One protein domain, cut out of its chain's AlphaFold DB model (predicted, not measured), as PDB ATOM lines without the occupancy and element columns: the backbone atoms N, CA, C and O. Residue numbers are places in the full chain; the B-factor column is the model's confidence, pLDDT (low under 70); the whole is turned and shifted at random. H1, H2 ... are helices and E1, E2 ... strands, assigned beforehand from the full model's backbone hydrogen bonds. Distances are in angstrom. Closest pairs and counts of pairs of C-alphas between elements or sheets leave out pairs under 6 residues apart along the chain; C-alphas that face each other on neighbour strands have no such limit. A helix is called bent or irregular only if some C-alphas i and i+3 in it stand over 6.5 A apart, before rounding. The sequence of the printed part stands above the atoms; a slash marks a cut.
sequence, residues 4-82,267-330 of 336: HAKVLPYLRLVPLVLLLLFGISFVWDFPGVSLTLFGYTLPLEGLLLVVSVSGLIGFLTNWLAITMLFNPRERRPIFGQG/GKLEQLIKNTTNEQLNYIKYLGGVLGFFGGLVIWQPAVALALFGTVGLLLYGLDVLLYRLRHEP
ATOM      1  N   HIS A   4      19.718  34.898  15.588       65.69
ATOM      2  CA  HIS A   4      20.116  34.247  14.334       65.69
ATOM      3  C   HIS A   4      20.962  35.137  13.405       65.69
ATOM      4  O   HIS A   4      21.859  34.632  12.729       65.69
ATOM      5  N   ALA A   5      20.750  36.459  13.413       66.88
ATOM      6  CA  ALA A   5      21.501  37.390  12.564       66.88
ATOM      7  C   ALA A   5      22.990  37.473  12.953       66.88
ATOM      8  O   ALA A   5      23.844  37.689  12.098       66.88
ATOM      9  N   LYS A   6      23.320  37.241  14.234       78.19
ATOM     10  CA  LYS A   6      24.708  37.259  14.731       78.19
ATOM     11  C   LYS A   6      25.504  36.009  14.343       78.19
ATOM     12  O   LYS A   6      26.724  36.074  14.251       78.19
ATOM     13  N   VAL A   7      24.827  34.881  14.124       82.25
ATOM     14  CA  VAL A   7      25.457  33.572  13.859       82.25
ATOM     15  C   VAL A   7      25.650  33.325  12.357       82.25
ATOM     16  O   VAL A   7      26.563  32.608  11.946       82.25
ATOM     17  N   LEU A   8      24.832  33.968  11.518       83.88
ATOM     18  CA  LEU A   8      24.856  33.820  10.063       83.88
ATOM     19  C   LEU A   8      26.238  34.048   9.402       83.88
ATOM     20  O   LEU A   8      26.571  33.270   8.506       83.88
ATOM     21  N   PRO A   9      27.069  35.036   9.813       86.38
ATOM     22  CA  PRO A   9      28.391  35.246   9.215       86.38
ATOM     23  C   PRO A   9      29.313  34.032   9.364       86.38
ATOM     24  O   PRO A   9      30.001  33.664   8.416       86.38
ATOM     25  N   TYR A  10      29.271  33.370  10.523       88.06
ATOM     26  CA  TYR A  10      30.070  32.178  10.809       88.06
ATOM     27  C   TYR A  10      29.554  30.963  10.040       88.06
ATOM     28  O   TYR A  10      30.327  30.227   9.430       88.06
ATOM     29  N   LEU A  11      28.231  30.794   9.994       89.19
ATOM     30  CA  LEU A  11      27.595  29.710   9.245       89.19
ATOM     31  C   LEU A  11      27.878  29.786   7.741       89.19
ATOM     32  O   LEU A  11      27.957  28.759   7.071       89.19
ATOM     33  N   ARG A  12      28.102  30.987   7.203       90.88
ATOM     34  CA  ARG A  12      28.455  31.179   5.792       90.88
ATOM     35  C   ARG A  12      29.772  30.499   5.396       90.88
ATOM     36  O   ARG A  12      29.949  30.194   4.220       90.88
ATOM     37  N   LEU A  13      30.667  30.252   6.358       93.31
ATOM     38  CA  LEU A  13      31.952  29.577   6.144       93.31
ATOM     39  C   LEU A  13      31.827  28.049   6.094       93.31
ATOM     40  O   LEU A  13      32.698  27.393   5.531       93.31
ATOM     41  N   VAL A  14      30.741  27.481   6.628       93.56
ATOM     42  CA  VAL A  14      30.506  26.028   6.718       93.56
ATOM     43  C   VAL A  14      30.732  25.292   5.391       93.56
ATOM     44  O   VAL A  14      31.533  24.361   5.391       93.56
ATOM     45  N   PRO A  15      30.120  25.671   4.250       93.56
ATOM     46  CA  PRO A  15      30.338  24.945   2.997       93.56
ATOM     47  C   PRO A  15      31.800  24.982   2.530       93.56
ATOM     48  O   PRO A  15      32.279  24.005   1.961       93.56
ATOM     49  N   LEU A  16      32.525  26.073   2.799       94.44
ATOM     50  CA  LEU A  16      33.939  26.194   2.444       94.44
ATOM     51  C   LEU A  16      34.813  25.299   3.328       94.44
ATOM     52  O   LEU A  16      35.690  24.606   2.819       94.44
ATOM     53  N   VAL A  17      34.535  25.263   4.634       95.25
ATOM     54  CA  VAL A  17      35.210  24.357   5.574       95.25
ATOM     55  C   VAL A  17      34.951  22.899   5.193       95.25
ATOM     56  O   VAL A  17      35.889  22.114   5.136       95.25
ATOM     57  N   LEU A  18      33.707  22.536   4.873       94.62
ATOM     58  CA  LEU A  18      33.352  21.174   4.470       94.62
ATOM     59  C   LEU A  18      34.032  20.755   3.162       94.62
ATOM     60  O   LEU A  18      34.530  19.637   3.080       94.62
ATOM     61  N   LEU A  19      34.107  21.644   2.166       95.31
ATOM     62  CA  LEU A  19      34.847  21.387   0.925       95.31
ATOM     63  C   LEU A  19      36.342  21.185   1.179       95.31
ATOM     64  O   LEU A  19      36.955  20.302   0.582       95.31
ATOM     65  N   LEU A  20      36.926  21.986   2.069       95.81
ATOM     66  CA  LEU A  20      38.327  21.854   2.449       95.81
ATOM     67  C   LEU A  20      38.579  20.521   3.165       95.81
ATOM     68  O   LEU A  20      39.513  19.814   2.798       95.81
ATOM     69  N   LEU A  21      37.731  20.140   4.128       93.88
ATOM     70  CA  LEU A  21      37.818  18.844   4.812       93.88
ATOM     71  C   LEU A  21      37.669  17.673   3.836       93.88
ATOM     72  O   LEU A  21      38.425  16.709   3.921       93.88
ATOM     73  N   PHE A  22      36.746  17.783   2.880       95.50
ATOM     74  CA  PHE A  22      36.574  16.796   1.819       95.50
ATOM     75  C   PHE A  22      37.846  16.654   0.975       95.50
ATOM     76  O   PHE A  22      38.324  15.542   0.773       95.50
ATOM     77  N   GLY A  23      38.453  17.764   0.546       94.00
ATOM     78  CA  GLY A  23      39.720  17.737  -0.191       94.00
ATOM     79  C   GLY A  23      40.872  17.125   0.613       94.00
ATOM     80  O   GLY A  23      41.616  16.302   0.084       94.00
ATOM     81  N   ILE A  24      40.990  17.478   1.899       93.69
ATOM     82  CA  ILE A  24      42.011  16.918   2.798       93.69
ATOM     83  C   ILE A  24      41.818  15.413   2.987       93.69
ATOM     84  O   ILE A  24      42.816  14.698   3.004       93.69
ATOM     85  N   SER A  25      40.578  14.922   3.059       92.94
ATOM     86  CA  SER A  25      40.301  13.498   3.293       92.94
ATOM     87  C   SER A  25      40.923  12.562   2.244       92.94
ATOM     88  O   SER A  25      41.285  11.437   2.566       92.94
ATOM     89  N   PHE A  26      41.149  13.026   1.009       91.06
ATOM     90  CA  PHE A  26      41.847  12.234  -0.014       91.06
ATOM     91  C   PHE A  26      43.358  12.135   0.207       91.06
ATOM     92  O   PHE A  26      43.990  11.197  -0.275       91.06
ATOM     93  N   VAL A  27      43.947  13.115   0.892       91.69
ATOM     94  CA  VAL A  27      45.385  13.164   1.187       91.69
ATOM     95  C   VAL A  27      45.671  12.497   2.529       91.69
ATOM     96  O   VAL A  27      46.674  11.800   2.677       91.69
ATOM     97  N   TRP A  28      44.803  12.721   3.515       89.00
ATOM     98  CA  TRP A  28      44.970  12.235   4.874       89.00
ATOM     99  C   TRP A  28      43.617  12.136   5.591       89.00
ATOM    100  O   TRP A  28      42.991  13.153   5.882       89.00
ATOM    101  N   ASP A  29      43.201  10.908   5.913       90.06
ATOM    102  CA  ASP A  29      41.993  10.611   6.695       90.06
ATOM    103  C   ASP A  29      42.297   9.591   7.802       90.06
ATOM    104  O   ASP A  29      41.816   8.459   7.797       90.06
ATOM    105  N   PHE A  30      43.187   9.989   8.715       88.06
ATOM    106  CA  PHE A  30      43.564   9.218   9.907       88.06
ATOM    107  C   PHE A  30      43.942   7.735   9.659       88.06
ATOM    108  O   PHE A  30      43.482   6.855  10.394       88.06
ATOM    109  N   PRO A  31      44.814   7.422   8.678       82.62
ATOM    110  CA  PRO A  31      45.171   6.037   8.372       82.62
ATOM    111  C   PRO A  31      45.858   5.370   9.572       82.62
ATOM    112  O   PRO A  31      46.860   5.875  10.083       82.62
ATOM    113  N   GLY A  32      45.317   4.241  10.035       79.69
ATOM    114  CA  GLY A  32      45.874   3.473  11.157       79.69
ATOM    115  C   GLY A  32      45.779   4.148  12.533       79.69
ATOM    116  O   GLY A  32      46.359   3.643  13.494       79.69
ATOM    117  N   VAL A  33      45.061   5.270  12.661       85.94
ATOM    118  CA  VAL A  33      44.855   5.937  13.954       85.94
ATOM    119  C   VAL A  33      43.615   5.351  14.622       85.94
ATOM    120  O   VAL A  33      42.506   5.448  14.102       85.94
ATOM    121  N   SER A  34      43.786   4.769  15.806       83.44
ATOM    122  CA  SER A  34      42.682   4.274  16.628       83.44
ATOM    123  C   SER A  34      42.646   4.988  17.970       83.44
ATOM    124  O   SER A  34      43.676   5.106  18.636       83.44
ATOM    125  N   LEU A  35      41.464   5.413  18.397       81.19
ATOM    126  CA  LEU A  35      41.261   6.067  19.679       81.19
ATOM    127  C   LEU A  35      40.644   5.072  20.666       81.19
ATOM    128  O   LEU A  35      39.568   4.531  20.422       81.19
ATOM    129  N   THR A  36      41.336   4.804  21.773       80.19
ATOM    130  CA  THR A  36      40.824   3.947  22.849       80.19
ATOM    131  C   THR A  36      40.066   4.795  23.861       80.19
ATOM    132  O   THR A  36      40.685   5.543  24.621       80.19
ATOM    133  N   LEU A  37      38.738   4.683  23.893       74.44
ATOM    134  CA  LEU A  37      37.884   5.373  24.864       74.44
ATOM    135  C   LEU A  37      37.070   4.336  25.650       74.44
ATOM    136  O   LEU A  37      36.396   3.505  25.050       74.44
ATOM    137  N   PHE A  38      37.141   4.360  26.986       70.00
ATOM    138  CA  PHE A  38      36.400   3.438  27.871       70.00
ATOM    139  C   PHE A  38      36.510   1.941  27.498       70.00
ATOM    140  O   PHE A  38      35.546   1.193  27.622       70.00
ATOM    141  N   GLY A  39      37.679   1.494  27.022       73.12
ATOM    142  CA  GLY A  39      37.918   0.097  26.628       73.12
ATOM    143  C   GLY A  39      37.490  -0.275  25.201       73.12
ATOM    144  O   GLY A  39      37.734  -1.403  24.786       73.12
ATOM    145  N   TYR A  40      36.919   0.657  24.431       77.38
ATOM    146  CA  TYR A  40      36.558   0.463  23.022       77.38
ATOM    147  C   TYR A  40      37.601   1.098  22.092       77.38
ATOM    148  O   TYR A  40      38.010   2.240  22.309       77.38
ATOM    149  N   THR A  41      38.025   0.373  21.053       78.50
ATOM    150  CA  THR A  41      38.931   0.864  20.002       78.50
ATOM    151  C   THR A  41      38.133   1.436  18.836       78.50
ATOM    152  O   THR A  41      37.444   0.711  18.122       78.50
ATOM    153  N   LEU A  42      38.234   2.747  18.627       80.50
ATOM    154  CA  LEU A  42      37.552   3.446  17.539       80.50
ATOM    155  C   LEU A  42      38.545   3.770  16.420       80.50
ATOM    156  O   LEU A  42      39.390   4.646  16.620       80.50
ATOM    157  N   PRO A  43      38.491   3.082  15.265       84.31
ATOM    158  CA  PRO A  43      39.339   3.421  14.129       84.31
ATOM    159  C   PRO A  43      38.858   4.741  13.534       84.31
ATOM    160  O   PRO A  43      37.713   4.809  13.111       84.31
ATOM    161  N   LEU A  44      39.714   5.767  13.511       85.56
ATOM    162  CA  LEU A  44      39.414   7.111  12.988       85.56
ATOM    163  C   LEU A  44      39.419   7.191  11.456       85.56
ATOM    164  O   LEU A  44      39.089   8.231  10.893       85.56
ATOM    165  N   GLU A  45      39.775   6.099  10.788       86.62
ATOM    166  CA  GLU A  45      39.857   6.019   9.336       86.62
ATOM    167  C   GLU A  45      38.502   6.309   8.672       86.62
ATOM    168  O   GLU A  45      37.445   5.844   9.118       86.62
ATOM    169  N   GLY A  46      38.527   7.114   7.610       86.44
ATOM    170  CA  GLY A  46      37.329   7.481   6.850       86.44
ATOM    171  C   GLY A  46      36.436   8.529   7.526       86.44
ATOM    172  O   GLY A  46      35.379   8.870   6.985       86.44
ATOM    173  N   LEU A  47      36.811   9.027   8.710       91.00
ATOM    174  CA  LEU A  47      36.013   9.990   9.462       91.00
ATOM    175  C   LEU A  47      35.823  11.282   8.670       91.00
ATOM    176  O   LEU A  47      34.684  11.727   8.509       91.00
ATOM    177  N   LEU A  48      36.912  11.887   8.182       92.25
ATOM    178  CA  LEU A  48      36.871  13.177   7.490       92.25
ATOM    179  C   LEU A  48      36.060  13.084   6.207       92.25
ATOM    180  O   LEU A  48      35.263  13.985   5.929       92.25
ATOM    181  N   LEU A  49      36.215  11.998   5.452       92.69
ATOM    182  CA  LEU A  49      35.446  11.772   4.236       92.69
ATOM    183  C   LEU A  49      33.948  11.676   4.546       92.69
ATOM    184  O   LEU A  49      33.149  12.399   3.949       92.69
ATOM    185  N   VAL A  50      33.548  10.843   5.512       93.75
ATOM    186  CA  VAL A  50      32.125  10.617   5.814       93.75
ATOM    187  C   VAL A  50      31.455  11.880   6.363       93.75
ATOM    188  O   VAL A  50      30.361  12.230   5.910       93.75
ATOM    189  N   VAL A  51      32.092  12.604   7.290       94.44
ATOM    190  CA  VAL A  51      31.505  13.832   7.866       94.44
ATOM    191  C   VAL A  51      31.457  14.981   6.862       94.44
ATOM    192  O   VAL A  51      30.473  15.722   6.823       94.44
ATOM    193  N   SER A  52      32.480  15.121   6.014       95.44
ATOM    194  CA  SER A  52      32.521  16.184   5.006       95.44
ATOM    195  C   SER A  52      31.513  15.936   3.886       95.44
ATOM    196  O   SER A  52      30.750  16.845   3.562       95.44
ATOM    197  N   VAL A  53      31.420  14.710   3.359       96.25
ATOM    198  CA  VAL A  53      30.426  14.336   2.338       96.25
ATOM    199  C   VAL A  53      29.010  14.494   2.880       96.25
ATOM    200  O   VAL A  53      28.174  15.118   2.228       96.25
ATOM    201  N   SER A  54      28.742  13.999   4.091       96.56
ATOM    202  CA  SER A  54      27.414  14.117   4.710       96.56
ATOM    203  C   SER A  54      27.025  15.582   4.937       96.56
ATOM    204  O   SER A  54      25.897  15.980   4.636       96.56
ATOM    205  N   GLY A  55      27.969  16.417   5.384       96.06
ATOM    206  CA  GLY A  55      27.775  17.862   5.500       96.06
ATOM    207  C   GLY A  55      27.526  18.546   4.155       96.06
ATOM    208  O   GLY A  55      26.605  19.352   4.032       96.06
ATOM    209  N   LEU A  56      28.305  18.223   3.121       96.81
ATOM    210  CA  LEU A  56      28.131  18.797   1.782       96.81
ATOM    211  C   LEU A  56      26.782  18.416   1.179       96.81
ATOM    212  O   LEU A  56      26.096  19.286   0.643       96.81
ATOM    213  N   ILE A  57      26.367  17.154   1.316       96.50
ATOM    214  CA  ILE A  57      25.039  16.701   0.892       96.50
ATOM    215  C   ILE A  57      23.960  17.482   1.651       96.50
ATOM    216  O   ILE A  57      23.063  18.022   1.011       96.50
ATOM    217  N   GLY A  58      24.067  17.624   2.977       95.31
ATOM    218  CA  GLY A  58      23.110  18.394   3.786       95.31
ATOM    219  C   GLY A  58      23.007  19.874   3.392       95.31
ATOM    220  O   GLY A  58      21.919  20.452   3.388       95.31
ATOM    221  N   PHE A  59      24.120  20.499   3.005       96.19
ATOM    222  CA  PHE A  59      24.117  21.860   2.463       96.19
ATOM    223  C   PHE A  59      23.466  21.926   1.072       96.19
ATOM    224  O   PHE A  59      22.625  22.793   0.821       96.19
ATOM    225  N   LEU A  60      23.856  21.025   0.166       96.12
ATOM    226  CA  LEU A  60      23.399  21.012  -1.224       96.12
ATOM    227  C   LEU A  60      21.902  20.721  -1.335       96.12
ATOM    228  O   LEU A  60      21.218  21.383  -2.114       96.12
ATOM    229  N   THR A  61      21.378  19.780  -0.549       95.06
ATOM    230  CA  THR A  61      19.948  19.434  -0.553       95.06
ATOM    231  C   THR A  61      19.093  20.608  -0.089       95.06
ATOM    232  O   THR A  61      18.129  20.962  -0.768       95.06
ATOM    233  N   ASN A  62      19.485  21.287   0.992       95.12
ATOM    234  CA  ASN A  62      18.780  22.481   1.456       95.12
ATOM    235  C   ASN A  62      18.911  23.648   0.469       95.12
ATOM    236  O   ASN A  62      17.935  24.358   0.225       95.12
ATOM    237  N   TRP A  63      20.087  23.852  -0.134       94.12
ATOM    238  CA  TRP A  63      20.266  24.862  -1.180       94.12
ATOM    239  C   TRP A  63      19.357  24.599  -2.386       94.12
ATOM    240  O   TRP A  63      18.721  25.532  -2.886       94.12
ATOM    241  N   LEU A  64      19.249  23.340  -2.817       93.25
ATOM    242  CA  LEU A  64      18.381  22.935  -3.917       93.25
ATOM    243  C   LEU A  64      16.905  23.152  -3.567       93.25
ATOM    244  O   LEU A  64      16.192  23.782  -4.343       93.25
ATOM    245  N   ALA A  65      16.467  22.709  -2.385       93.06
ATOM    246  CA  ALA A  65      15.092  22.873  -1.914       93.06
ATOM    247  C   ALA A  65      14.674  24.351  -1.853       93.06
ATOM    248  O   ALA A  65      13.615  24.725  -2.354       93.06
ATOM    249  N   ILE A  66      15.536  25.214  -1.309       92.50
ATOM    250  CA  ILE A  66      15.290  26.661  -1.266       92.50
ATOM    251  C   ILE A  66      15.250  27.241  -2.682       92.50
ATOM    252  O   ILE A  66      14.398  28.071  -2.984       92.50
ATOM    253  N   THR A  67      16.138  26.798  -3.571       90.62
ATOM    254  CA  THR A  67      16.154  27.271  -4.961       90.62
ATOM    255  C   THR A  67      14.868  26.886  -5.698       90.62
ATOM    256  O   THR A  67      14.298  27.738  -6.381       90.62
ATOM    257  N   MET A  68      14.369  25.662  -5.493       91.75
ATOM    258  CA  MET A  68      13.100  25.156  -6.045       91.75
ATOM    259  C   MET A  68      11.863  25.872  -5.491       91.75
ATOM    260  O   MET A  68      10.796  25.844  -6.096       91.75
ATOM    261  N   LEU A  69      11.976  26.537  -4.342       91.12
ATOM    262  CA  LEU A  69      10.869  27.299  -3.774       91.12
ATOM    263  C   LEU A  69      10.564  28.565  -4.597       91.12
ATOM    264  O   LEU A  69       9.399  28.928  -4.748       91.12
ATOM    265  N   PHE A  70      11.599  29.203  -5.161       89.81
ATOM    266  CA  PHE A  70      11.483  30.463  -5.917       89.81
ATOM    267  C   PHE A  70      11.647  30.302  -7.434       89.81
ATOM    268  O   PHE A  70      11.126  31.116  -8.187       89.81
ATOM    269  N   ASN A  71      12.374  29.283  -7.898       89.19
ATOM    270  CA  ASN A  71      12.674  29.060  -9.314       89.19
ATOM    271  C   ASN A  71      12.278  27.640  -9.744       89.19
ATOM    272  O   ASN A  71      12.365  26.724  -8.928       89.19
ATOM    273  N   PRO A  72      11.952  27.408 -11.029       89.19
ATOM    274  CA  PRO A  72      11.784  28.386 -12.109       89.19
ATOM    275  C   PRO A  72      10.448  29.143 -12.005       89.19
ATOM    276  O   PRO A  72       9.466  28.608 -11.494       89.19
ATOM    277  N   ARG A  73      10.416  30.390 -12.493       83.56
ATOM    278  CA  ARG A  73       9.215  31.249 -12.457       83.56
ATOM    279  C   ARG A  73       8.073  30.688 -13.291       83.56
ATOM    280  O   ARG A  73       6.950  30.597 -12.818       83.56
ATOM    281  N   GLU A  74       8.404  30.249 -14.496       85.19
ATOM    282  CA  GLU A  74       7.479  29.600 -15.417       85.19
ATOM    283  C   GLU A  74       7.627  28.083 -15.354       85.19
ATOM    284  O   GLU A  74       8.703  27.544 -15.063       85.19
ATOM    285  N   ARG A  75       6.537  27.383 -15.669       87.44
ATOM    286  CA  ARG A  75       6.510  25.925 -15.685       87.44
ATOM    287  C   ARG A  75       7.430  25.381 -16.775       87.44
ATOM    288  O   ARG A  75       7.196  25.584 -17.963       87.44
ATOM    289  N   ARG A  76       8.448  24.622 -16.369       89.69
ATOM    290  CA  ARG A  76       9.360  23.904 -17.268       89.69
ATOM    291  C   ARG A  76       9.007  22.412 -17.342       89.69
ATOM    292  O   ARG A  76       8.543  21.861 -16.345       89.69
ATOM    293  N   PRO A  77       9.282  21.723 -18.469       86.44
ATOM    294  CA  PRO A  77       8.919  20.312 -18.651       86.44
ATOM    295  C   PRO A  77       9.553  19.342 -17.643       86.44
ATOM    296  O   PRO A  77       8.929  18.356 -17.278       86.44
ATOM    297  N   ILE A  78      10.783  19.621 -17.195       88.94
ATOM    298  CA  ILE A  78      11.563  18.705 -16.338       88.94
ATOM    299  C   ILE A  78      11.485  19.110 -14.863       88.94
ATOM    300  O   ILE A  78      11.237  18.281 -13.997       88.94
ATOM    301  N   PHE A  79      11.693  20.394 -14.571       83.50
ATOM    302  CA  PHE A  79      11.801  20.900 -13.198       83.50
ATOM    303  C   PHE A  79      10.476  21.431 -12.634       83.50
ATOM    304  O   PHE A  79      10.438  21.878 -11.493       83.50
ATOM    305  N   GLY A  80       9.395  21.406 -13.421       89.25
ATOM    306  CA  GLY A  80       8.119  21.993 -13.027       89.25
ATOM    307  C   GLY A  80       8.212  23.511 -12.866       89.25
ATOM    308  O   GLY A  80       8.953  24.172 -13.592       89.25
ATOM    309  N   GLN A  81       7.428  24.058 -11.941       89.81
ATOM    310  CA  GLN A  81       7.422  25.469 -11.553       89.81
ATOM    311  C   GLN A  81       7.800  25.568 -10.073       89.81
ATOM    312  O   GLN A  81       7.475  24.663  -9.301       89.81
ATOM    313  N   GLY A  82       8.465  26.652  -9.674       90.69
ATOM    314  CA  GLY A  82       8.774  26.886  -8.267       90.69
ATOM    315  C   GLY A  82       7.507  26.996  -7.412       90.69
ATOM    316  O   GLY A  82       6.467  27.461  -7.886       90.69
ATOM    317  N   GLY A 267       7.233  39.368 -10.492       65.94
ATOM    318  CA  GLY A 267       8.498  39.642  -9.824       65.94
ATOM    319  C   GLY A 267       8.378  40.364  -8.480       65.94
ATOM    320  O   GLY A 267       9.238  40.171  -7.623       65.94
ATOM    321  N   LYS A 268       7.342  41.177  -8.241       73.44
ATOM    322  CA  LYS A 268       7.293  42.058  -7.059       73.44
ATOM    323  C   LYS A 268       6.884  41.317  -5.788       73.44
ATOM    324  O   LYS A 268       7.495  41.532  -4.742       73.44
ATOM    325  N   LEU A 269       5.909  40.409  -5.877       73.94
ATOM    326  CA  LEU A 269       5.532  39.541  -4.754       73.94
ATOM    327  C   LEU A 269       6.671  38.576  -4.406       73.94
ATOM    328  O   LEU A 269       7.010  38.418  -3.232       73.94
ATOM    329  N   GLU A 270       7.311  37.990  -5.424       76.31
ATOM    330  CA  GLU A 270       8.506  37.162  -5.239       76.31
ATOM    331  C   GLU A 270       9.603  37.959  -4.527       76.31
ATOM    332  O   GLU A 270      10.178  37.480  -3.556       76.31
ATOM    333  N   GLN A 271       9.875  39.187  -4.974       81.56
ATOM    334  CA  GLN A 271      10.923  40.029  -4.409       81.56
ATOM    335  C   GLN A 271      10.620  40.453  -2.971       81.56
ATOM    336  O   GLN A 271      11.537  40.474  -2.153       81.56
ATOM    337  N   LEU A 272       9.359  40.733  -2.634       81.19
ATOM    338  CA  LEU A 272       8.941  40.999  -1.257       81.19
ATOM    339  C   LEU A 272       9.218  39.792  -0.356       81.19
ATOM    340  O   LEU A 272       9.942  39.922   0.629       81.19
ATOM    341  N   ILE A 273       8.725  38.608  -0.734       81.62
ATOM    342  CA  ILE A 273       8.941  37.384   0.051       81.62
ATOM    343  C   ILE A 273      10.438  37.076   0.137       81.62
ATOM    344  O   ILE A 273      10.973  36.825   1.212       81.62
ATOM    345  N   LYS A 274      11.155  37.155  -0.983       82.44
ATOM    346  CA  LYS A 274      12.590  36.887  -1.036       82.44
ATOM    347  C   LYS A 274      13.363  37.845  -0.135       82.44
ATOM    348  O   LYS A 274      14.182  37.383   0.648       82.44
ATOM    349  N   ASN A 275      13.098  39.146  -0.181       82.69
ATOM    350  CA  ASN A 275      13.816  40.116   0.646       82.69
ATOM    351  C   ASN A 275      13.563  39.900   2.143       82.69
ATOM    352  O   ASN A 275      14.491  40.039   2.936       82.69
ATOM    353  N   THR A 276      12.348  39.502   2.526       83.75
ATOM    354  CA  THR A 276      12.007  39.249   3.931       83.75
ATOM    355  C   THR A 276      12.521  37.895   4.433       83.75
ATOM    356  O   THR A 276      12.940  37.789   5.583       83.75
ATOM    357  N   THR A 277      12.531  36.847   3.600       86.12
ATOM    358  CA  THR A 277      12.838  35.471   4.041       86.12
ATOM    359  C   THR A 277      14.271  35.020   3.722       86.12
ATOM    360  O   THR A 277      14.740  34.030   4.284       86.12
ATOM    361  N   ASN A 278      15.020  35.714   2.857       86.00
ATOM    362  CA  ASN A 278      16.337  35.246   2.392       86.00
ATOM    363  C   ASN A 278      17.348  35.026   3.531       86.00
ATOM    364  O   ASN A 278      18.100  34.053   3.496       86.00
ATOM    365  N   GLU A 279      17.371  35.864   4.569       85.44
ATOM    366  CA  GLU A 279      18.261  35.639   5.721       85.44
ATOM    367  C   GLU A 279      17.927  34.341   6.469       85.44
ATOM    368  O   GLU A 279      18.822  33.545   6.768       85.44
ATOM    369  N   GLN A 280      16.638  34.084   6.702       88.50
ATOM    370  CA  GLN A 280      16.153  32.885   7.388       88.50
ATOM    371  C   GLN A 280      16.422  31.619   6.565       88.50
ATOM    372  O   GLN A 280      16.903  30.615   7.089       88.50
ATOM    373  N   LEU A 281      16.186  31.674   5.253       90.62
ATOM    374  CA  LEU A 281      16.463  30.557   4.350       90.62
ATOM    375  C   LEU A 281      17.963  30.271   4.260       90.62
ATOM    376  O   LEU A 281      18.378  29.114   4.278       90.62
ATOM    377  N   ASN A 282      18.804  31.309   4.227       89.69
ATOM    378  CA  ASN A 282      20.252  31.129   4.264       89.69
ATOM    379  C   ASN A 282      20.713  30.466   5.564       89.69
ATOM    380  O   ASN A 282      21.602  29.618   5.515       89.69
ATOM    381  N   TYR A 283      20.096  30.794   6.699       91.69
ATOM    382  CA  TYR A 283      20.371  30.107   7.956       91.69
ATOM    383  C   TYR A 283      20.064  28.604   7.856       91.69
ATOM    384  O   TYR A 283      20.941  27.795   8.149       91.69
ATOM    385  N   ILE A 284      18.882  28.219   7.356       91.31
ATOM    386  CA  ILE A 284      18.492  26.806   7.152       91.31
ATOM    387  C   ILE A 284      19.463  26.091   6.202       91.31
ATOM    388  O   ILE A 284      19.877  24.958   6.453       91.31
ATOM    389  N   LYS A 285      19.868  26.765   5.122       93.62
ATOM    390  CA  LYS A 285      20.835  26.246   4.149       93.62
ATOM    391  C   LYS A 285      22.169  25.887   4.803       93.62
ATOM    392  O   LYS A 285      22.656  24.774   4.629       93.62
ATOM    393  N   TYR A 286      22.760  26.812   5.556       94.50
ATOM    394  CA  TYR A 286      24.053  26.570   6.200       94.50
ATOM    395  C   TYR A 286      23.941  25.611   7.386       94.50
ATOM    396  O   TYR A 286      24.812  24.762   7.565       94.50
ATOM    397  N   LEU A 287      22.851  25.694   8.154       93.44
ATOM    398  CA  LEU A 287      22.574  24.766   9.246       93.44
ATOM    399  C   LEU A 287      22.425  23.330   8.733       93.44
ATOM    400  O   LEU A 287      22.906  22.414   9.386       93.44
ATOM    401  N   GLY A 288      21.846  23.131   7.545       93.38
ATOM    402  CA  GLY A 288      21.808  21.826   6.879       93.38
ATOM    403  C   GLY A 288      23.193  21.212   6.688       93.38
ATOM    404  O   GLY A 288      23.367  20.019   6.906       93.38
ATOM    405  N   GLY A 289      24.197  22.035   6.372       95.12
ATOM    406  CA  GLY A 289      25.586  21.583   6.291       95.12
ATOM    407  C   GLY A 289      26.171  21.183   7.645       95.12
ATOM    408  O   GLY A 289      26.825  20.148   7.757       95.12
ATOM    409  N   VAL A 290      25.888  21.961   8.692       94.81
ATOM    410  CA  VAL A 290      26.320  21.653  10.067       94.81
ATOM    411  C   VAL A 290      25.658  20.372  10.581       94.81
ATOM    412  O   VAL A 290      26.329  19.494  11.116       94.81
ATOM    413  N   LEU A 291      24.348  20.235  10.391       93.50
ATOM    414  CA  LEU A 291      23.604  19.039  10.779       93.50
ATOM    415  C   LEU A 291      24.046  17.822   9.970       93.50
ATOM    416  O   LEU A 291      24.202  16.754  10.547       93.50
ATOM    417  N   GLY A 292      24.306  17.978   8.670       94.94
ATOM    418  CA  GLY A 292      24.860  16.914   7.834       94.94
ATOM    419  C   GLY A 292      26.241  16.459   8.310       94.94
ATOM    420  O   GLY A 292      26.509  15.262   8.327       94.94
ATOM    421  N   PHE A 293      27.087  17.380   8.776       94.81
ATOM    422  CA  PHE A 293      28.385  17.052   9.373       94.81
ATOM    423  C   PHE A 293      28.230  16.197  10.638       94.81
ATOM    424  O   PHE A 293      28.832  15.129  10.743       94.81
ATOM    425  N   PHE A 294      27.369  16.615  11.574       93.31
ATOM    426  CA  PHE A 294      27.084  15.830  12.782       93.31
ATOM    427  C   PHE A 294      26.366  14.511  12.470       93.31
ATOM    428  O   PHE A 294      26.655  13.494  13.095       93.31
ATOM    429  N   GLY A 295      25.480  14.491  11.473       91.31
ATOM    430  CA  GLY A 295      24.846  13.276  10.964       91.31
ATOM    431  C   GLY A 295      25.865  12.302  10.372       91.31
ATOM    432  O   GLY A 295      25.754  11.098  10.580       91.31
ATOM    433  N   GLY A 296      26.918  12.813   9.733       92.62
ATOM    434  CA  GLY A 296      28.052  12.016   9.278       92.62
ATOM    435  C   GLY A 296      28.767  11.283  10.414       92.62
ATOM    436  O   GLY A 296      29.163  10.140  10.219       92.62
ATOM    437  N   LEU A 297      28.853  11.862  11.619       91.12
ATOM    438  CA  LEU A 297      29.399  11.159  12.795       91.12
ATOM    439  C   LEU A 297      28.532   9.959  13.191       91.12
ATOM    440  O   LEU A 297      29.062   8.921  13.584       91.12
ATOM    441  N   VAL A 298      27.209  10.092  13.055       91.25
ATOM    442  CA  VAL A 298      26.258   8.995  13.293       91.25
ATOM    443  C   VAL A 298      26.417   7.901  12.245       91.25
ATOM    444  O   VAL A 298      26.428   6.729  12.599       91.25
ATOM    445  N   ILE A 299      26.560   8.269  10.970       91.00
ATOM    446  CA  ILE A 299      26.771   7.310   9.875       91.00
ATOM    447  C   ILE A 299      28.104   6.577  10.051       91.00
ATOM    448  O   ILE A 299      28.183   5.374   9.821       91.00
ATOM    449  N   TRP A 300      29.139   7.297  10.474       90.69
ATOM    450  CA  TRP A 300      30.488   6.774  10.628       90.69
ATOM    451  C   TRP A 300      30.625   5.803  11.814       90.69
ATOM    452  O   TRP A 300      31.160   4.711  11.642       90.69
ATOM    453  N   GLN A 301      30.117   6.151  13.003       89.44
ATOM    454  CA  GLN A 301      30.115   5.265  14.181       89.44
ATOM    455  C   GLN A 301      28.785   5.364  14.949       89.44
ATOM    456  O   GLN A 301      28.691   6.101  15.938       89.44
ATOM    457  N   PRO A 302      27.756   4.588  14.556       88.06
ATOM    458  CA  PRO A 302      26.403   4.729  15.096       88.06
ATOM    459  C   PRO A 302      26.311   4.559  16.614       88.06
ATOM    460  O   PRO A 302      25.682   5.368  17.289       88.06
ATOM    461  N   ALA A 303      26.961   3.533  17.174       86.44
ATOM    462  CA  ALA A 303      26.852   3.218  18.600       86.44
ATOM    463  C   ALA A 303      27.434   4.331  19.489       86.44
ATOM    464  O   ALA A 303      26.794   4.770  20.444       86.44
ATOM    465  N   VAL A 304      28.627   4.824  19.144       85.12
ATOM    466  CA  VAL A 304      29.305   5.889  19.897       85.12
ATOM    467  C   VAL A 304      28.589   7.218  19.726       85.12
ATOM    468  O   VAL A 304      28.389   7.936  20.703       85.12
ATOM    469  N   ALA A 305      28.168   7.538  18.502       84.88
ATOM    470  CA  ALA A 305      27.448   8.769  18.228       84.88
ATOM    471  C   ALA A 305      26.108   8.815  18.973       84.88
ATOM    472  O   ALA A 305      25.799   9.828  19.595       84.88
ATOM    473  N   LEU A 306      25.337   7.722  18.985       86.38
ATOM    474  CA  LEU A 306      24.074   7.648  19.728       86.38
ATOM    475  C   LEU A 306      24.285   7.791  21.238       86.38
ATOM    476  O   LEU A 306      23.536   8.522  21.886       86.38
ATOM    477  N   ALA A 307      25.318   7.154  21.796       87.50
ATOM    478  CA  ALA A 307      25.668   7.311  23.206       87.50
ATOM    479  C   ALA A 307      26.067   8.759  23.537       87.50
ATOM    480  O   ALA A 307      25.577   9.328  24.514       87.50
ATOM    481  N   LEU A 308      26.909   9.383  22.709       86.00
ATOM    482  CA  LEU A 308      27.329  10.775  22.868       86.00
ATOM    483  C   LEU A 308      26.139  11.738  22.779       86.00
ATOM    484  O   LEU A 308      25.902  12.504  23.713       86.00
ATOM    485  N   PHE A 309      25.367  11.692  21.688       86.75
ATOM    486  CA  PHE A 309      24.226  12.586  21.483       86.75
ATOM    487  C   PHE A 309      23.124  12.356  22.519       86.75
ATOM    488  O   PHE A 309      22.549  13.326  23.008       86.75
ATOM    489  N   GLY A 310      22.870  11.105  22.911       88.62
ATOM    490  CA  GLY A 310      21.924  10.776  23.976       88.62
ATOM    491  C   GLY A 310      22.353  11.334  25.333       88.62
ATOM    492  O   GLY A 310      21.540  11.928  26.039       88.62
ATOM    493  N   THR A 311      23.641  11.227  25.672       89.94
ATOM    494  CA  THR A 311      24.184  11.751  26.938       89.94
ATOM    495  C   THR A 311      24.131  13.278  26.973       89.94
ATOM    496  O   THR A 311      23.664  13.859  27.951       89.94
ATOM    497  N   VAL A 312      24.554  13.939  25.890       90.12
ATOM    498  CA  VAL A 312      24.469  15.403  25.752       90.12
ATOM    499  C   VAL A 312      23.013  15.870  25.800       90.12
ATOM    500  O   VAL A 312      22.710  16.840  26.490       90.12
ATOM    501  N   GLY A 313      22.099  15.167  25.127       88.81
ATOM    502  CA  GLY A 313      20.668  15.470  25.144       88.81
ATOM    503  C   GLY A 313      20.057  15.370  26.543       88.81
ATOM    504  O   GLY A 313      19.358  16.287  26.965       88.81
ATOM    505  N   LEU A 314      20.367  14.306  27.292       93.00
ATOM    506  CA  LEU A 314      19.916  14.140  28.678       93.00
ATOM    507  C   LEU A 314      20.476  15.222  29.607       93.00
ATOM    508  O   LEU A 314      19.745  15.727  30.457       93.00
ATOM    509  N   LEU A 315      21.743  15.608  29.434       92.56
ATOM    510  CA  LEU A 315      22.353  16.699  30.199       92.56
ATOM    511  C   LEU A 315      21.687  18.044  29.906       92.56
ATOM    512  O   LEU A 315      21.381  18.784  30.837       92.56
ATOM    513  N   LEU A 316      21.434  18.352  28.631       90.94
ATOM    514  CA  LEU A 316      20.738  19.577  28.237       90.94
ATOM    515  C   LEU A 316      19.306  19.603  28.769       90.94
ATOM    516  O   LEU A 316      18.888  20.621  29.308       90.94
ATOM    517  N   TYR A 317      18.583  18.486  28.681       92.31
ATOM    518  CA  TYR A 317      17.245  18.363  29.255       92.31
ATOM    519  C   TYR A 317      17.261  18.554  30.777       92.31
ATOM    520  O   TYR A 317      16.452  19.302  31.317       92.31
ATOM    521  N   GLY A 318      18.216  17.935  31.475       92.69
ATOM    522  CA  GLY A 318      18.386  18.116  32.917       92.69
ATOM    523  C   GLY A 318      18.690  19.567  33.299       92.69
ATOM    524  O   GLY A 318      18.103  20.083  34.248       92.69
ATOM    525  N   LEU A 319      19.561  20.241  32.540       91.75
ATOM    526  CA  LEU A 319      19.870  21.662  32.717       91.75
ATOM    527  C   LEU A 319      18.654  22.555  32.460       91.75
ATOM    528  O   LEU A 319      18.421  23.481  33.230       91.75
ATOM    529  N   ASP A 320      17.877  22.279  31.415       91.50
ATOM    530  CA  ASP A 320      16.668  23.040  31.092       91.50
ATOM    531  C   ASP A 320      15.612  22.901  32.197       91.50
ATOM    532  O   ASP A 320      15.125  23.903  32.716       91.50
ATOM    533  N   VAL A 321      15.350  21.674  32.662       91.62
ATOM    534  CA  VAL A 321      14.440  21.411  33.789       91.62
ATOM    535  C   VAL A 321      14.917  22.099  35.070       91.62
ATOM    536  O   VAL A 321      14.106  22.665  35.807       91.62
ATOM    537  N   LEU A 322      16.223  22.078  35.346       91.12
ATOM    538  CA  LEU A 322      16.814  22.748  36.505       91.12
ATOM    539  C   LEU A 322      16.636  24.272  36.420       91.12
ATOM    540  O   LEU A 322      16.180  24.894  37.377       91.12
ATOM    541  N   LEU A 323      16.957  24.872  35.273       88.12
ATOM    542  CA  LEU A 323      16.814  26.311  35.039       88.12
ATOM    543  C   LEU A 323      15.347  26.755  35.043       88.12
ATOM    544  O   LEU A 323      15.043  27.845  35.531       88.12
ATOM    545  N   TYR A 324      14.440  25.921  34.534       87.75
ATOM    546  CA  TYR A 324      13.002  26.161  34.570       87.75
ATOM    547  C   TYR A 324      12.486  26.217  36.010       87.75
ATOM    548  O   TYR A 324      11.786  27.168  36.360       87.75
ATOM    549  N   ARG A 325      12.883  25.258  36.861       86.31
ATOM    550  CA  ARG A 325      12.521  25.243  38.289       86.31
ATOM    551  C   ARG A 325      13.067  26.461  39.034       86.31
ATOM    552  O   ARG A 325      12.299  27.164  39.677       86.31
ATOM    553  N   LEU A 326      14.347  26.785  38.848       85.06
ATOM    554  CA  LEU A 326      14.992  27.926  39.515       85.06
ATOM    555  C   LEU A 326      14.402  29.293  39.122       85.06
ATOM    556  O   LEU A 326      14.494  30.247  39.890       85.06
ATOM    557  N   ARG A 327      13.806  29.419  37.929       76.94
ATOM    558  CA  ARG A 327      13.130  30.655  37.493       76.94
ATOM    559  C   ARG A 327      11.702  30.802  38.017       76.94
ATOM    560  O   ARG A 327      11.206  31.923  38.001       76.94
ATOM    561  N   HIS A 328      11.066  29.717  38.454       64.38
ATOM    562  CA  HIS A 328       9.680  29.719  38.942       64.38
ATOM    563  C   HIS A 328       9.565  29.578  40.473       64.38
ATOM    564  O   HIS A 328       8.479  29.763  41.006       64.38
ATOM    565  N   GLU A 329      10.662  29.326  41.198       61.38
ATOM    566  CA  GLU A 329      10.706  29.350  42.672       61.38
ATOM    567  C   GLU A 329      10.663  30.738  43.380       61.38
ATOM    568  O   GLU A 329      10.448  30.728  44.594       61.38
ATOM    569  N   PRO A 330      10.819  31.935  42.755       55.56
ATOM    570  CA  PRO A 330      10.815  33.188  43.530       55.56
ATOM    571  C   PRO A 330       9.458  33.609  44.121       55.56
ATOM    572  O   PRO A 330       9.455  34.378  45.079       55.56
TER     573      PRO A 330
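What this domain is: This is residues 4 to 82 and 267 to 330 of the 336 residues of an uncharacterized protein of Rhodothermaceae bacterium RA (UniProt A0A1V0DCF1). Two long helical stretches, H3 and H4b, pack side by side, with the shorter H2 packed on both; H5 folds back from H4b as the free limb of a V, and residues 310 to 330 stick out. The small hairpin E1 and E2 and the arm H4a lie toward opposite ends. The printed part has 143 residues, with five named helices and two named strands in the order H1 H2 E1 E2 H3 H4 H5; the sheet E1 - E2 is antiparallel. It is mostly helix and loose, radius of gyration of the C-alphas 20.3 A, and flat, spanning 61 by 58 by 27 A.

Where its parts are: Find C-alpha 4 at (20.116, 34.247, 14.334), where H1, residues 4 to 11, begins; it is irregular, but only just, with C-alphas 6 and 9 6.9 A apart. Next come H2, 14 to 25, E1, 34 to 37, E2, 40 to 43, and H3, 47 to 70, 35.5 A long. H4, 267 to 300, was assigned as one helix by its hydrogen bonds but is bent, C-alphas 276 and 279 being 7.4 A apart; its arms are H4a, 267 to 276, and H4b, 279 to 300, 31.7 A. H5, 302 to 328, runs 38.4 A to C-alpha 328 at (9.680, 29.719, 38.942).

How they stand to each other: Begin at the hub, H4: H4b touches H3, closest C-alphas Gly 55 and Gly 292, 3.9 A, at a shallow tilt of 31 degrees, opposite ways. H2 touches H3, closest C-alphas Leu 18 and Ser 52, 5.1 A. H1 touches H4b, closest C-alphas Leu 11 and Tyr 286, 5.6 A. H5 and H4b touch only at the corner, closest C-alphas Val 298 and Ala 305, 5.1 A. In the hairpin E1 and E2, N 35 and O 42 are within hydrogen-bond range, 2.8 A. Every O i to N i+4 pair is within range in H2, H4a and H5, against 2 of 4 in H1, 18 of 20 in H3 and 17 of 18 in H4b.

The domain as a whole: Look at Pro 77 and Pro 330, whose C-alphas are the two farthest apart, 63.5 A. Residues 83 to 266 are not printed; C-alphas 82 and 267 stand 12.9 A apart across this cut. Of the links printed whole, none is long. The pLDDT is under 70 at residues 4 to 5, 267 and 328 to 330.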